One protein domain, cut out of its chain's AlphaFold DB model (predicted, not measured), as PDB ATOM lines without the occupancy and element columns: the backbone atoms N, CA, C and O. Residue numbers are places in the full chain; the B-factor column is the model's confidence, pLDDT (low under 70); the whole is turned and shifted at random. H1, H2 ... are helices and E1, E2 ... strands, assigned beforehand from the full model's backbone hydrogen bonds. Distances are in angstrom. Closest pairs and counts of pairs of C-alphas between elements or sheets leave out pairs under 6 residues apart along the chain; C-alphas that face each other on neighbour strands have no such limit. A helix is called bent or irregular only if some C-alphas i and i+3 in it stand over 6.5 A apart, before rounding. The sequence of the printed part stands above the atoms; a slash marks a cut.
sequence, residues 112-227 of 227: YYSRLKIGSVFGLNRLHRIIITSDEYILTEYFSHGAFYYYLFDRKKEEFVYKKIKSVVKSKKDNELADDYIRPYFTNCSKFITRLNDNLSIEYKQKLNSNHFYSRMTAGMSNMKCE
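This is residues 112 to 227 of the 227 residues of an uncharacterized protein of Pukyongia salina (UniProt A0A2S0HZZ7). One strongly twisted sheet of five strands, E1 to E5, folds back on itself so that E1 and E2 come partly face to face with E4 and E5, while a helical hairpin, H1 and H2, lies to one side and only H1 grazes the sheet. After H2 a long tail with no named element, residues 202 to 227, loops back to the sheet and pairs briefly with the end of E2. The printed part has 116 residues with the order E1 E2 E3 E4 E5 H1 H2, a mixed class; the sheet runs E1 - E2 - E3 - E4 - E5, antiparallel throughout. It is compact, with a radius of gyration of the C-alphas of 13.8 A and spans of 39 by 35 by 24 A.

Begin at E1, residues 112 to 118, which forms a hairpin with E2, residues 124 to 133; look for N 116 and O 126, 2.9 A apart. E2 bends by 67 degrees at residue 130, and its pairing is staggered: residues 124 to 129 pair with E1, residues 129 to 133 with E3, residues 137 to 144. Between E2 and E3, N 129 and O 141 are 2.7 A apart. E4, residues 147 to 154, follows in a hairpin with E3, with N 140 and O 151 at 2.9 A. E5, residues 159 to 166, closes the meander, each strand the antiparallel neighbour of the one before; N 150 and O 165 are 2.8 A apart. In this folded sheet, one sheet bent back into two leaves, E1 and E2 face E4 and E5, with E3 as the hinge. H1, residues 171 to 181, only grazes the sheet with its residues 174 to 181. H2, residues 190 to 201, is not on the sheet; with its residues 200 to 201 alone it touches H1, closest at the C-alphas of Ser 171 and Leu 200, 5.8 A. This helical hairpin has a shallow tilt of 31 degrees, opposite ways. Every O i to N i+4 pair is within hydrogen-bond range in H1 and H2.

Find C-alpha 112 at (636.609, 206.949, 884.705), where E1 begins; it is 17.6 A long. E2 measures 22.5 A, E3 22.7 A, E4 23.2 A and E5 18.7 A. H1 measures 15.0 A, and H2 runs 16.1 A to C-alpha 201 at (616.801, 221.956, 878.894). Beyond it, residues 224 to 225 pair in parallel with residues 132 to 133 of E2.

The C-alphas of Lys 156 and Asn 209, the two farthest apart, are 42.6 A from each other. The printed part has no cut and ends at residue 227, the chain's last. No link between named elements is long. The mean pLDDT of the printed part is 85.8; look for values under 70 at residues 119 to 123 and 205 to 213.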
ATOM      1  N   TYR A 112     635.560 207.151 883.722       93.31
ATOM      2  CA  TYR A 112     636.609 206.949 884.705       93.31
ATOM      3  C   TYR A 112     636.015 207.208 886.080       93.31
ATOM      4  O   TYR A 112     635.216 208.127 886.288       93.31
ATOM      5  N   TYR A 113     636.393 206.352 887.009       94.88
ATOM      6  CA  TYR A 113     635.937 206.379 888.373       94.88
ATOM      7  C   TYR A 113     637.147 206.424 889.281       94.88
ATOM      8  O   TYR A 113     638.084 205.648 889.101       94.88
ATOM      9  N   SER A 114     637.082 207.278 890.292       92.94
ATOM     10  CA  SER A 114     638.084 207.339 891.346       92.94
ATOM     11  C   SER A 114     637.458 206.968 892.681       92.94
ATOM     12  O   SER A 114     636.269 207.209 892.927       92.94
ATOM     13  N   ARG A 115     638.254 206.342 893.543       90.44
ATOM     14  CA  ARG A 115     637.862 206.008 894.905       90.44
ATOM     15  C   ARG A 115     637.886 207.259 895.769       90.44
ATOM     16  O   ARG A 115     638.948 207.798 896.059       90.44
ATOM     17  N   LEU A 116     636.718 207.637 896.273       85.00
ATOM     18  CA  LEU A 116     636.562 208.738 897.210       85.00
ATOM     19  C   LEU A 116     635.982 208.247 898.538       85.00
ATOM     20  O   LEU A 116     635.170 207.316 898.590       85.00
ATOM     21  N   LYS A 117     636.414 208.884 899.629       80.31
ATOM     22  CA  LYS A 117     635.882 208.630 900.970       80.31
ATOM     23  C   LYS A 117     634.524 209.312 901.111       80.31
ATOM     24  O   LYS A 117     634.429 210.537 901.049       80.31
ATOM     25  N   ILE A 118     633.474 208.526 901.346       74.00
ATOM     26  CA  ILE A 118     632.127 209.045 901.580       74.00
ATOM     27  C   ILE A 118     631.849 209.128 903.088       74.00
ATOM     28  O   ILE A 118     631.747 208.102 903.757       74.00
ATOM     29  N   GLY A 119     631.614 210.335 903.612       67.25
ATOM     30  CA  GLY A 119     631.054 210.522 904.961       67.25
ATOM     31  C   GLY A 119     632.006 210.226 906.136       67.25
ATOM     32  O   GLY A 119     633.218 210.193 905.944       67.25
ATOM     33  N   SER A 120     631.422 210.118 907.345       53.28
ATOM     34  CA  SER A 120     632.031 210.271 908.692       53.28
ATOM     35  C   SER A 120     633.124 209.247 909.070       53.28
ATOM     36  O   SER A 120     633.680 208.587 908.206       53.28
ATOM     37  N   VAL A 121     633.504 209.153 910.354       49.06
ATOM     38  CA  VAL A 121     634.708 208.470 910.896       49.06
ATOM     39  C   VAL A 121     634.946 207.045 910.349       49.06
ATOM     40  O   VAL A 121     636.092 206.672 910.119       49.06
ATOM     41  N   PHE A 122     633.885 206.302 910.011       53.66
ATOM     42  CA  PHE A 122     633.935 204.961 909.391       53.66
ATOM     43  C   PHE A 122     633.780 204.970 907.855       53.66
ATOM     44  O   PHE A 122     633.325 203.992 907.261       53.66
ATOM     45  N   GLY A 123     634.088 206.109 907.229       55.56
ATOM     46  CA  GLY A 123     633.707 206.492 905.873       55.56
ATOM     47  C   GLY A 123     633.935 205.388 904.854       55.56
ATOM     48  O   GLY A 123     635.057 204.921 904.650       55.56
ATOM     49  N   LEU A 124     632.849 204.972 904.207       70.75
ATOM     50  CA  LEU A 124     632.907 203.955 903.173       70.75
ATOM     51  C   LEU A 124     633.610 204.554 901.956       70.75
ATOM     52  O   LEU A 124     633.147 205.534 901.372       70.75
ATOM     53  N   ASN A 125     634.735 203.956 901.575       83.88
ATOM     54  CA  ASN A 125     635.393 204.272 900.317       83.88
ATOM     55  C   ASN A 125     634.585 203.689 899.163       83.88
ATOM     56  O   ASN A 125     634.257 202.495 899.163       83.88
ATOM     57  N   ARG A 126     634.290 204.521 898.167       88.38
ATOM     58  CA  ARG A 126     633.461 204.122 897.037       88.38
ATOM     59  C   ARG A 126     633.969 204.716 895.738       88.38
ATOM     60  O   ARG A 126     634.575 205.780 895.733       88.38
ATOM     61  N   LEU A 127     633.688 204.028 894.638       92.81
ATOM     62  CA  LEU A 127     633.956 204.557 893.311       92.81
ATOM     63  C   LEU A 127     632.934 205.638 892.965       92.81
ATOM     64  O   LEU A 127     631.725 205.406 893.023       92.81
ATOM     65  N   HIS A 128     633.437 206.803 892.583       93.12
ATOM     66  CA  HIS A 128     632.659 207.893 892.021       93.12
ATOM     67  C   HIS A 128     633.080 208.091 890.575       93.12
ATOM     68  O   HIS A 128     634.276 208.142 890.292       93.12
ATOM     69  N   ARG A 129     632.119 208.246 889.665       94.69
ATOM     70  CA  ARG A 129     632.411 208.663 888.297       94.69
ATOM     71  C   ARG A 129     632.921 210.096 888.319       94.69
ATOM     72  O   ARG A 129     632.255 210.968 888.877       94.69
ATOM     73  N   ILE A 130     634.054 210.342 887.675       95.75
ATOM     74  CA  ILE A 130     634.558 211.692 887.441       95.75
ATOM     75  C   ILE A 130     633.776 212.292 886.274       95.75
ATOM     76  O   ILE A 130     633.784 211.762 885.165       95.75
ATOM     77  N   ILE A 131     633.065 213.391 886.519       96.81
ATOM     78  CA  ILE A 131     632.292 214.082 885.481       96.81
ATOM     79  C   ILE A 131     633.194 215.096 884.788       96.81
ATOM     80  O   ILE A 131     633.382 215.026 883.573       96.81
ATOM     81  N   ILE A 132     633.777 215.998 885.579       97.00
ATOM     82  CA  ILE A 132     634.695 217.036 885.124       97.00
ATOM     83  C   ILE A 132     635.773 217.306 886.174       97.00
ATOM     84  O   ILE A 132     635.529 217.198 887.376       97.00
ATOM     85  N   THR A 133     636.969 217.643 885.700       95.31
ATOM     86  CA  THR A 133     638.101 218.135 886.490       95.31
ATOM     87  C   THR A 133     638.563 219.476 885.925       95.31
ATOM     88  O   THR A 133     638.788 219.573 884.721       95.31
ATOM     89  N   SER A 134     638.707 220.486 886.778       94.75
ATOM     90  CA  SER A 134     639.470 221.714 886.524       94.75
ATOM     91  C   SER A 134     640.728 221.725 887.395       94.75
ATOM     92  O   SER A 134     640.970 220.784 888.162       94.75
ATOM     93  N   ASP A 135     641.525 222.785 887.314       91.81
ATOM     94  CA  ASP A 135     642.669 222.981 888.211       91.81
ATOM     95  C   ASP A 135     642.263 223.063 889.684       91.81
ATOM     96  O   ASP A 135     642.986 222.583 890.556       91.81
ATOM     97  N   GLU A 136     641.078 223.604 889.966       94.56
ATOM     98  CA  GLU A 136     640.607 223.830 891.332       94.56
ATOM     99  C   GLU A 136     639.652 222.751 891.831       94.56
ATOM    100  O   GLU A 136     639.700 222.395 893.005       94.56
ATOM    101  N   TYR A 137     638.800 222.201 890.961       95.38
ATOM    102  CA  TYR A 137     637.670 221.388 891.402       95.38
ATOM    103  C   TYR A 137     637.514 220.084 890.624       95.38
ATOM    104  O   TYR A 137     637.804 219.984 889.432       95.38
ATOM    105  N   ILE A 138     636.970 219.074 891.303       95.00
ATOM    106  CA  ILE A 138     636.506 217.827 890.693       95.00
ATOM    107  C   ILE A 138     635.028 217.650 891.022       95.00
ATOM    108  O   ILE A 138     634.652 217.531 892.191       95.00
ATOM    109  N   LEU A 139     634.193 217.574 889.987       96.62
ATOM    110  CA  LEU A 139     632.802 217.160 890.128       96.62
ATOM    111  C   LEU A 139     632.701 215.659 889.884       96.62
ATOM    112  O   LEU A 139     633.100 215.146 888.832       96.62
ATOM    113  N   THR A 140     632.111 214.957 890.842       95.50
ATOM    114  CA  THR A 140     631.925 213.509 890.764       95.50
ATOM    115  C   THR A 140     630.491 213.108 891.065       95.50
ATOM    116  O   THR A 140     629.755 213.850 891.716       95.50
ATOM    117  N   GLU A 141     630.093 211.922 890.609       93.56
ATOM    118  CA  GLU A 141     628.816 211.321 890.985       93.56
ATOM    119  C   GLU A 141     628.941 209.842 891.352       93.56
ATOM    120  O   GLU A 141     629.795 209.121 890.843       93.56
ATOM    121  N   TYR A 142     628.023 209.350 892.179       90.12
ATOM    122  CA  TYR A 142     627.741 207.918 892.267       90.12
ATOM    123  C   TYR A 142     626.239 207.665 892.340       90.12
ATOM    124  O   TYR A 142     625.457 208.516 892.768       90.12
ATOM    125  N   PHE A 143     625.835 206.457 891.960       85.75
ATOM    126  CA  PHE A 143     624.451 206.011 892.044       85.75
ATOM    127  C   PHE A 143     624.222 205.146 893.289       85.75
ATOM    128  O   PHE A 143     624.959 204.191 893.549       85.75
ATOM    129  N   SER A 144     623.206 205.457 894.091       83.25
ATOM    130  CA  SER A 144     622.805 204.640 895.242       83.25
ATOM    131  C   SER A 144     621.327 204.823 895.538       83.25
ATOM    132  O   SER A 144     620.797 205.914 895.373       83.25
ATOM    133  N   HIS A 145     620.658 203.770 896.005       80.69
ATOM    134  CA  HIS A 145     619.263 203.836 896.469       80.69
ATOM    135  C   HIS A 145     618.310 204.583 895.510       80.69
ATOM    136  O   HIS A 145     617.479 205.376 895.946       80.69
ATOM    137  N   GLY A 146     618.451 204.366 894.197       78.25
ATOM    138  CA  GLY A 146     617.570 204.985 893.203       78.25
ATOM    139  C   GLY A 146     617.894 206.440 892.847       78.25
ATOM    140  O   GLY A 146     617.110 207.065 892.142       78.25
ATOM    141  N   ALA A 147     619.013 207.001 893.313       84.62
ATOM    142  CA  ALA A 147     619.385 208.385 893.030       84.62
ATOM    143  C   ALA A 147     620.875 208.555 892.717       84.62
ATOM    144  O   ALA A 147     621.728 207.805 893.199       84.62
ATOM    145  N   PHE A 148     621.175 209.584 891.924       89.06
ATOM    146  CA  PHE A 148     622.532 210.089 891.738       89.06
ATOM    147  C   PHE A 148     622.866 211.083 892.848       89.06
ATOM    148  O   PHE A 148     622.039 211.923 893.207       89.06
ATOM    149  N   TYR A 149     624.073 210.966 893.391       91.44
ATOM    150  CA  TYR A 149     624.621 211.870 894.394       91.44
ATOM    151  C   TYR A 149     625.881 212.525 893.849       91.44
ATOM    152  O   TYR A 149     626.795 211.815 893.433       91.44
ATOM    153  N   TYR A 150     625.934 213.851 893.910       94.12
ATOM    154  CA  TYR A 150     627.049 214.669 893.455       94.12
ATOM    155  C   TYR A 150     627.925 215.116 894.616       94.12
ATOM    156  O   TYR A 150     627.450 215.362 895.731       94.12
ATOM    157  N   TYR A 151     629.220 215.193 894.334       93.94
ATOM    158  CA  TYR A 151     630.247 215.681 895.241       93.94
ATOM    159  C   TYR A 151     631.142 216.639 894.476       93.94
ATOM    160  O   TYR A 151     631.530 216.340 893.343       93.94
ATOM    161  N   LEU A 152     631.490 217.742 895.128       94.44
ATOM    162  CA  LEU A 152     632.438 218.719 894.623       94.44
ATOM    163  C   LEU A 152     633.656 218.726 895.544       94.44
ATOM    164  O   LEU A 152     633.529 219.006 896.737       94.44
ATOM    165  N   PHE A 153     634.807 218.367 894.994       91.88
ATOM    166  CA  PHE A 153     636.076 218.291 895.708       91.88
ATOM    167  C   PHE A 153     636.972 219.462 895.305       91.88
ATOM    168  O   PHE A 153     637.178 219.668 894.112       91.88
ATOM    169  N   ASP A 154     637.482 220.203 896.284       92.19
ATOM    170  CA  ASP A 154     638.502 221.240 896.133       92.19
ATOM    171  C   ASP A 154     639.881 220.572 896.151       92.19
ATOM    172  O   ASP A 154     640.292 219.957 897.137       92.19
ATOM    173  N   ARG A 155     640.593 220.674 895.030       88.38
ATOM    174  CA  ARG A 155     641.906 220.058 894.826       88.38
ATOM    175  C   ARG A 155     643.018 220.781 895.574       88.38
ATOM    176  O   ARG A 155     644.015 220.146 895.890       88.38
ATOM    177  N   LYS A 156     642.869 222.083 895.827       90.69
ATOM    178  CA  LYS A 156     643.879 222.900 896.512       90.69
ATOM    179  C   LYS A 156     643.843 222.658 898.018       90.69
ATOM    180  O   LYS A 156     644.888 222.631 898.655       90.69
ATOM    181  N   LYS A 157     642.642 222.483 898.574       89.44
ATOM    182  CA  LYS A 157     642.421 222.251 900.012       89.44
ATOM    183  C   LYS A 157     642.299 220.778 900.396       89.44
ATOM    184  O   LYS A 157     642.227 220.464 901.578       89.44
ATOM    185  N   GLU A 158     642.241 219.893 899.404       84.62
ATOM    186  CA  GLU A 158     642.024 218.453 899.567       84.62
ATOM    187  C   GLU A 158     640.757 218.098 900.369       84.62
ATOM    188  O   GLU A 158     640.687 217.092 901.082       84.62
ATOM    189  N   GLU A 159     639.711 218.909 900.228       87.81
ATOM    190  CA  GLU A 159     638.457 218.743 900.955       87.81
ATOM    191  C   GLU A 159     637.242 218.803 900.031       87.81
ATOM    192  O   GLU A 159     637.289 219.282 898.902       87.81
ATOM    193  N   PHE A 160     636.105 218.305 900.508       89.19
ATOM    194  CA  PHE A 160     634.859 218.471 899.769       89.19
ATOM    195  C   PHE A 160     634.208 219.797 900.135       89.19
ATOM    196  O   PHE A 160     633.813 219.977 901.286       89.19
ATOM    197  N   VAL A 161     633.978 220.629 899.123       92.56
ATOM    198  CA  VAL A 161     633.117 221.812 899.218       92.56
ATOM    199  C   VAL A 161     631.678 221.375 899.494       92.56
ATOM    200  O   VAL A 161     631.033 221.859 900.418       92.56
ATOM    201  N   TYR A 162     631.201 220.377 898.739       91.06
ATOM    202  CA  TYR A 162     629.873 219.795 898.917       91.06
ATOM    203  C   TYR A 162     629.917 218.276 898.891       91.06
ATOM    204  O   TYR A 162     630.607 217.652 898.077       91.06
ATOM    205  N   LYS A 163     629.111 217.670 899.765       90.06
ATOM    206  CA  LYS A 163     628.966 216.220 899.887       90.06
ATOM    207  C   LYS A 163     627.510 215.826 899.680       90.06
ATOM    208  O   LYS A 163     626.617 216.406 900.287       90.06
ATOM    209  N   LYS A 164     627.290 214.750 898.921       89.12
ATOM    210  CA  LYS A 164     626.014 214.014 898.870       89.12
ATOM    211  C   LYS A 164     624.824 214.849 898.380       89.12
ATOM    212  O   LYS A 164     623.699 214.635 898.832       89.12
ATOM    213  N   ILE A 165     625.046 215.745 897.424       92.12
ATOM    214  CA  ILE A 165     623.961 216.524 896.819       92.12
ATOM    215  C   ILE A 165     623.134 215.591 895.929       92.12
ATOM    216  O   ILE A 165     623.640 215.031 894.960       92.12
ATOM    217  N   LYS A 166     621.878 215.339 896.294       91.00
ATOM    218  CA  LYS A 166     621.030 214.327 895.644       91.00
ATOM    219  C   LYS A 166     620.303 214.919 894.429       91.00
ATOM    220  O   LYS A 166     619.589 215.903 894.588       91.00
ATOM    221  N   SER A 167     620.385 214.268 893.264       88.44
ATOM    222  CA  SER A 167     619.509 214.588 892.123       88.44
ATOM    223  C   SER A 167     618.048 214.309 892.465       88.44
ATOM    224  O   SER A 167     617.717 213.268 893.046       88.44
ATOM    225  N   VAL A 168     617.160 215.210 892.052       83.38
ATOM    226  CA  VAL A 168     615.709 215.058 892.237       83.38
ATOM    227  C   VAL A 168     615.052 214.429 891.003       83.38
ATOM    228  O   VAL A 168     613.881 214.050 891.053       83.38
ATOM    229  N   VAL A 169     615.805 214.256 889.910       79.31
ATOM    230  CA  VAL A 169     615.328 213.716 888.627       79.31
ATOM    231  C   VAL A 169     614.116 214.513 888.115       79.31
ATOM    232  O   VAL A 169     613.124 213.967 887.623       79.31
ATOM    233  N   LYS A 170     614.186 215.835 888.289       83.06
ATOM    234  CA  LYS A 170     613.184 216.822 887.880       83.06
ATOM    235  C   LYS A 170     613.931 218.024 887.329       83.06
ATOM    236  O   LYS A 170     614.585 218.720 888.100       83.06
ATOM    237  N   SER A 171     613.759 218.313 886.040       82.50
ATOM    238  CA  SER A 171     614.513 219.360 885.330       82.50
ATOM    239  C   SER A 171     614.600 220.690 886.085       82.50
ATOM    240  O   SER A 171     615.693 221.218 886.238       82.50
ATOM    241  N   LYS A 172     613.490 221.214 886.627       87.38
ATOM    242  CA  LYS A 172     613.504 222.461 887.416       87.38
ATOM    243  C   LYS A 172     614.404 222.366 888.656       87.38
ATOM    244  O   LYS A 172     615.210 223.253 888.895       87.38
ATOM    245  N   LYS A 173     614.287 221.282 889.425       89.50
ATOM    246  CA  LYS A 173     615.061 221.086 890.660       89.50
ATOM    247  C   LYS A 173     616.526 220.768 890.395       89.50
ATOM    248  O   LYS A 173     617.382 221.219 891.142       89.50
ATOM    249  N   ASP A 174     616.815 220.019 889.339       90.69
ATOM    250  CA  ASP A 174     618.193 219.761 888.935       90.69
ATOM    251  C   ASP A 174     618.839 221.014 888.294       90.69
ATOM    252  O   ASP A 174     620.051 221.167 888.388       90.69
ATOM    253  N   ASN A 175     618.058 221.947 887.722       93.19
ATOM    254  CA  ASN A 175     618.556 223.279 887.343       93.19
ATOM    255  C   ASN A 175     618.926 224.126 888.562       93.19
ATOM    256  O   ASN A 175     620.038 224.631 888.592       93.19
ATOM    257  N   GLU A 176     618.039 224.221 889.562       94.31
ATOM    258  CA  GLU A 176     618.329 224.910 890.835       94.31
ATOM    259  C   GLU A 176     619.605 224.332 891.481       94.31
ATOM    260  O   GLU A 176     620.526 225.061 891.828       94.31
ATOM    261  N   LEU A 177     619.726 222.999 891.530       94.25
ATOM    262  CA  LEU A 177     620.935 222.322 892.010       94.25
ATOM    263  C   LEU A 177     622.177 222.716 891.198       94.25
ATOM    264  O   LEU A 177     623.238 222.960 891.773       94.25
ATOM    265  N   ALA A 178     622.075 222.745 889.869       95.19
ATOM    266  CA  ALA A 178     623.193 223.120 889.016       95.19
ATOM    267  C   ALA A 178     623.620 224.581 889.231       95.19
ATOM    268  O   ALA A 178     624.824 224.833 889.275       95.19
ATOM    269  N   ASP A 179     622.676 225.510 889.395       96.25
ATOM    270  CA  ASP A 179     622.951 226.922 889.700       96.25
ATOM    271  C   ASP A 179     623.653 227.090 891.047       96.25
ATOM    272  O   ASP A 179     624.650 227.801 891.127       96.25
ATOM    273  N   ASP A 180     623.192 226.382 892.076       95.50
ATOM    274  CA  ASP A 180     623.700 226.557 893.437       95.50
ATOM    275  C   ASP A 180     625.046 225.844 893.667       95.50
ATOM    276  O   ASP A 180     625.929 226.363 894.352       95.50
ATOM    277  N   TYR A 181     625.222 224.641 893.108       95.69
ATOM    278  CA  TYR A 181     626.303 223.728 893.513       95.69
ATOM    279  C   TYR A 181     627.310 223.384 892.412       95.69
ATOM    280  O   TYR A 181     628.342 222.781 892.712       95.69
ATOM    281  N   ILE A 182     627.026 223.698 891.143       95.81
ATOM    282  CA  ILE A 182     627.867 223.272 890.011       95.81
ATOM    283  C   ILE A 182     628.397 224.473 889.228       95.81
ATOM    284  O   ILE A 182     629.609 224.674 889.171       95.81
ATOM    285  N   ARG A 183     627.518 225.275 888.621       96.31
ATOM    286  CA  ARG A 183     627.887 226.378 887.720       96.31
ATOM    287  C   ARG A 183     628.887 227.374 888.336       96.31
ATOM    288  O   ARG A 183     629.822 227.722 887.616       96.31
ATOM    289  N   PRO A 184     628.800 227.764 889.627       96.50
ATOM    290  CA  PRO A 184     629.734 228.723 890.222       96.50
ATOM    291  C   PRO A 184     631.200 228.269 890.216       96.50
ATOM    292  O   PRO A 184     632.099 229.102 890.233       96.50
ATOM    293  N   TYR A 185     631.451 226.958 890.156       96.62
ATOM    294  CA  TYR A 185     632.792 226.365 890.251       96.62
ATOM    295  C   TYR A 185     633.398 226.002 888.894       96.62
ATOM    296  O   TYR A 185     634.565 225.626 888.807       96.62
ATOM    297  N   PHE A 186     632.603 226.097 887.827       96.19
ATOM    298  CA  PHE A 186     632.999 225.728 886.469       96.19
ATOM    299  C   PHE A 186     632.614 226.818 885.459       96.19
ATOM    300  O   PHE A 186     632.334 226.515 884.300       96.19
ATOM    301  N   THR A 187     632.594 228.085 885.886       91.75
ATOM    302  CA  THR A 187     632.191 229.245 885.067       91.75
ATOM    303  C   THR A 187     632.995 229.367 883.773       91.75
ATOM    304  O   THR A 187     632.422 229.630 882.719       91.75
ATOM    305  N   ASN A 188     634.297 229.081 883.826       93.12
ATOM    306  CA  ASN A 188     635.192 229.135 882.666       93.12
ATOM    307  C   ASN A 188     635.156 227.859 881.803       93.12
ATOM    308  O   ASN A 188     635.758 227.800 880.736       93.12
ATOM    309  N   CYS A 189     634.395 226.841 882.208       95.88
ATOM    310  CA  CYS A 189     634.350 225.548 881.534       95.88
ATOM    311  C   CYS A 189     633.230 225.513 880.489       95.88
ATOM    312  O   CYS A 189     632.298 224.709 880.585       95.88
ATOM    313  N   SER A 190     633.307 226.387 879.482       94.88
ATOM    314  CA  SER A 190     632.225 226.641 878.515       94.88
ATOM    315  C   SER A 190     631.631 225.363 877.910       94.88
ATOM    316  O   SER A 190     630.421 225.160 877.957       94.88
ATOM    317  N   LYS A 191     632.469 224.430 877.440       95.56
ATOM    318  CA  LYS A 191     632.031 223.146 876.866       95.56
ATOM    319  C   LYS A 191     631.212 222.298 877.844       95.56
ATOM    320  O   LYS A 191     630.253 221.640 877.441       95.56
ATOM    321  N   PHE A 192     631.595 222.294 879.118       96.56
ATOM    322  CA  PHE A 192     630.863 221.589 880.165       96.56
ATOM    323  C   PHE A 192     629.548 222.282 880.495       96.56
ATOM    324  O   PHE A 192     628.517 221.616 880.537       96.56
ATOM    325  N   ILE A 193     629.568 223.604 880.657       96.62
ATOM    326  CA  ILE A 193     628.370 224.393 880.949       96.62
ATOM    327  C   ILE A 193     627.341 224.266 879.823       96.62
ATOM    328  O   ILE A 193     626.175 224.002 880.104       96.62
ATOM    329  N   THR A 194     627.762 224.344 878.558       95.88
ATOM    330  CA  THR A 194     626.882 224.111 877.405       95.88
ATOM    331  C   THR A 194     626.245 222.729 877.478       95.88
ATOM    332  O   THR A 194     625.026 222.610 877.420       95.88
ATOM    333  N   ARG A 195     627.038 221.674 877.705       95.62
ATOM    334  CA  ARG A 195     626.511 220.306 877.760       95.62
ATOM    335  C   ARG A 195     625.575 220.070 878.948       95.62
ATOM    336  O   ARG A 195     624.588 219.345 878.820       95.62
ATOM    337  N   LEU A 196     625.881 220.671 880.094       95.44
ATOM    338  CA  LEU A 196     625.030 220.652 881.278       95.44
ATOM    339  C   LEU A 196     623.691 221.342 880.988       95.44
ATOM    340  O   LEU A 196     622.641 220.775 881.285       95.44
ATOM    341  N   ASN A 197     623.720 222.515 880.355       94.50
ATOM    342  CA  ASN A 197     622.523 223.261 879.977       94.50
ATOM    343  C   ASN A 197     621.681 222.508 878.937       94.50
ATOM    344  O   ASN A 197     620.472 222.389 879.124       94.50
ATOM    345  N   ASP A 198     622.304 221.912 877.916       93.94
ATOM    346  CA  ASP A 198     621.619 221.059 876.938       93.94
ATOM    347  C   ASP A 198     620.857 219.928 877.642       93.94
ATOM    348  O   ASP A 198     619.661 219.733 877.429       93.94
ATOM    349  N   ASN A 199     621.532 219.211 878.544       91.75
ATOM    350  CA  ASN A 199     620.933 218.118 879.306       91.75
ATOM    351  C   ASN A 199     619.781 218.581 880.217       91.75
ATOM    352  O   ASN A 199     618.812 217.842 880.410       91.75
ATOM    353  N   LEU A 200     619.889 219.780 880.794       91.31
ATOM    354  CA  LEU A 200     618.909 220.361 881.714       91.31
ATOM    355  C   LEU A 200     617.732 221.057 881.014       91.31
ATOM    356  O   LEU A 200     616.690 221.244 881.645       91.31
ATOM    357  N   SER A 201     617.873 221.399 879.732       89.06
ATOM    358  CA  SER A 201     616.801 221.956 878.894       89.06
ATOM    359  C   SER A 201     615.724 220.925 878.539       89.06
ATOM    360  O   SER A 201     614.566 221.267 878.300       89.06
ATOM    361  N   ILE A 202     616.088 219.641 878.538       84.25
ATOM    362  CA  ILE A 202     615.178 218.545 878.216       84.25
ATOM    363  C   ILE A 202     614.294 218.281 879.434       84.25
ATOM    364  O   ILE A 202     614.787 217.907 880.498       84.25
ATOM    365  N   GLU A 203     612.971 218.401 879.295       79.44
ATOM    366  CA  GLU A 203     612.070 218.030 880.386       79.44
ATOM    367  C   GLU A 203     612.167 216.521 880.647       79.44
ATOM    368  O   GLU A 203     611.842 215.675 879.807       79.44
ATOM    369  N   TYR A 204     612.617 216.166 881.847       74.69
ATOM    370  CA  TYR A 204     612.597 214.793 882.307       74.69
ATOM    371  C   TYR A 204     611.820 214.663 883.604       74.69
ATOM    372  O   TYR A 204     612.089 215.326 884.605       74.69
ATOM    373  N   LYS A 205     610.839 213.760 883.555       62.19
ATOM    374  CA  LYS A 205     610.114 213.247 884.712       62.19
ATOM    375  C   LYS A 205     610.499 211.789 884.882       62.19
ATOM    376  O   LYS A 205     610.547 211.038 883.902       62.19
ATOM    377  N   GLN A 206     610.772 211.394 886.118       59.94
ATOM    378  CA  GLN A 206     610.902 209.989 886.471       59.94
ATOM    379  C   GLN A 206     609.632 209.256 886.008       59.94
ATOM    380  O   GLN A 206     608.540 209.508 886.512       59.94
ATOM    381  N   LYS A 207     609.753 208.380 885.004       54.75
ATOM    382  CA  LYS A 207     608.662 207.466 884.654       54.75
ATOM    383  C   LYS A 207     608.666 206.363 885.706       54.75
ATOM    384  O   LYS A 207     609.690 205.708 885.879       54.75
ATOM    385  N   LEU A 208     607.532 206.148 886.373       44.28
ATOM    386  CA  LEU A 208     607.386 205.228 887.512       44.28
ATOM    387  C   LEU A 208     607.771 203.755 887.235       44.28
ATOM    388  O   LEU A 208     607.858 202.987 888.179       44.28
ATOM    389  N   ASN A 209     608.096 203.371 885.994       44.06
ATOM    390  CA  ASN A 209     608.401 201.987 885.606       44.06
ATOM    391  C   ASN A 209     609.741 201.809 884.854       44.06
ATOM    392  O   ASN A 209     609.955 200.772 884.227       44.06
ATOM    393  N   SER A 210     610.643 202.802 884.836       46.50
ATOM    394  CA  SER A 210     611.957 202.623 884.194       46.50
ATOM    395  C   SER A 210     613.003 202.121 885.193       46.50
ATOM    396  O   SER A 210     613.531 202.905 885.976       46.50
ATOM    397  N   ASN A 211     613.366 200.837 885.104       44.78
ATOM    398  CA  ASN A 211     614.456 200.232 885.890       44.78
ATOM    399  C   ASN A 211     615.861 200.746 885.514       44.78
ATOM    400  O   ASN A 211     616.842 200.387 886.160       44.78
ATOM    401  N   HIS A 212     615.979 201.585 884.481       50.72
ATOM    402  CA  HIS A 212     617.250 202.174 884.073       50.72
ATOM    403  C   HIS A 212     617.399 203.567 884.683       50.72
ATOM    404  O   HIS A 212     616.824 204.544 884.197       50.72
ATOM    405  N   PHE A 213     618.194 203.656 885.747       62.09
ATOM    406  CA  PHE A 213     618.611 204.933 886.304       62.09
ATOM    407  C   PHE A 213     619.798 205.455 885.501       62.09
ATOM    408  O   PHE A 213     620.921 204.974 885.621       62.09
ATOM    409  N   TYR A 214     619.523 206.433 884.648       70.56
ATOM    410  CA  TYR A 214     620.521 207.148 883.864       70.56
ATOM    411  C   TYR A 214     620.613 208.587 884.367       70.56
ATOM    412  O   TYR A 214     619.580 209.247 884.518       70.56
ATOM    413  N   SER A 215     621.829 209.070 884.631       77.62
ATOM    414  CA  SER A 215     622.058 210.448 885.075       77.62
ATOM    415  C   SER A 215     621.803 211.377 883.896       77.62
ATOM    416  O   SER A 215     622.664 211.560 883.037       77.62
ATOM    417  N   ARG A 216     620.576 211.903 883.792       84.62
ATOM    418  CA  ARG A 216     620.200 212.787 882.680       84.62
ATOM    419  C   ARG A 216     620.969 214.096 882.729       84.62
ATOM    420  O   ARG A 216     621.461 214.517 881.692       84.62
ATOM    421  N   MET A 217     621.142 214.675 883.919       89.69
ATOM    422  CA  MET A 217     621.903 215.913 884.098       89.69
ATOM    423  C   MET A 217     623.334 215.788 883.561       89.69
ATOM    424  O   MET A 217     623.818 216.696 882.896       89.69
ATOM    425  N   THR A 218     623.995 214.647 883.774       91.56
ATOM    426  CA  THR A 218     625.393 214.425 883.366       91.56
ATOM    427  C   THR A 218     625.544 213.467 882.186       91.56
ATOM    428  O   THR A 218     626.594 212.867 881.954       91.56
ATOM    429  N   ALA A 219     624.489 213.357 881.381       88.12
ATOM    430  CA  ALA A 219     624.433 212.514 880.204       88.12
ATOM    431  C   ALA A 219     625.542 212.845 879.196       88.12
ATOM    432  O   ALA A 219     625.629 213.950 878.654       88.12
ATOM    433  N   GLY A 220     626.380 211.849 878.900       87.38
ATOM    434  CA  GLY A 220     627.519 212.020 877.996       87.38
ATOM    435  C   GLY A 220     628.648 212.888 878.559       87.38
ATOM    436  O   GLY A 220     629.559 213.217 877.810       87.38
ATOM    437  N   MET A 221     628.601 213.232 879.849       92.62
ATOM    438  CA  MET A 221     629.669 213.933 880.553       92.62
ATOM    439  C   MET A 221     630.400 212.938 881.452       92.62
ATOM    440  O   MET A 221     629.882 212.509 882.486       92.62
ATOM    441  N   SER A 222     631.596 212.547 881.027       91.25
ATOM    442  CA  SER A 222     632.533 211.806 881.864       91.25
ATOM    443  C   SER A 222     633.948 212.231 881.525       91.25
ATOM    444  O   SER A 222     634.284 212.372 880.350       91.25
ATOM    445  N   ASN A 223     634.766 212.384 882.562       91.50
ATOM    446  CA  ASN A 223     636.204 212.638 882.477       91.50
ATOM    447  C   ASN A 223     636.541 213.886 881.658       91.50
ATOM    448  O   ASN A 223     637.582 213.945 881.006       91.50
ATOM    449  N   MET A 224     635.640 214.866 881.650       95.19
ATOM    450  CA  MET A 224     635.896 216.127 880.977       95.19
ATOM    451  C   MET A 224     637.025 216.856 881.702       95.19
ATOM    452  O   MET A 224     637.130 216.795 882.930       95.19
ATOM    453  N   LYS A 225     637.852 217.564 880.940       94.12
ATOM    454  CA  LYS A 225     638.826 218.504 881.482       94.12
ATOM    455  C   LYS A 225     638.347 219.915 881.177       94.12
ATOM    456  O   LYS A 225     637.871 220.171 880.071       94.12
ATOM    457  N   CYS A 226     638.395 220.765 882.188       91.38
ATOM    458  CA  CYS A 226     638.295 222.201 882.031       91.38
ATOM    459  C   CYS A 226     639.714 222.733 881.888       91.38
ATOM    460  O   CYS A 226     640.541 222.455 882.757       91.38
ATOM    461  N   GLU A 227     639.964 223.401 880.771       79.00
ATOM    462  CA  GLU A 227     641.201 224.130 880.490       79.00
ATOM    463  C   GLU A 227     641.041 225.587 880.924       79.00
ATOM    464  O   GLU A 227     639.901 226.102 880.808       79.00
TER     465      GLU A 227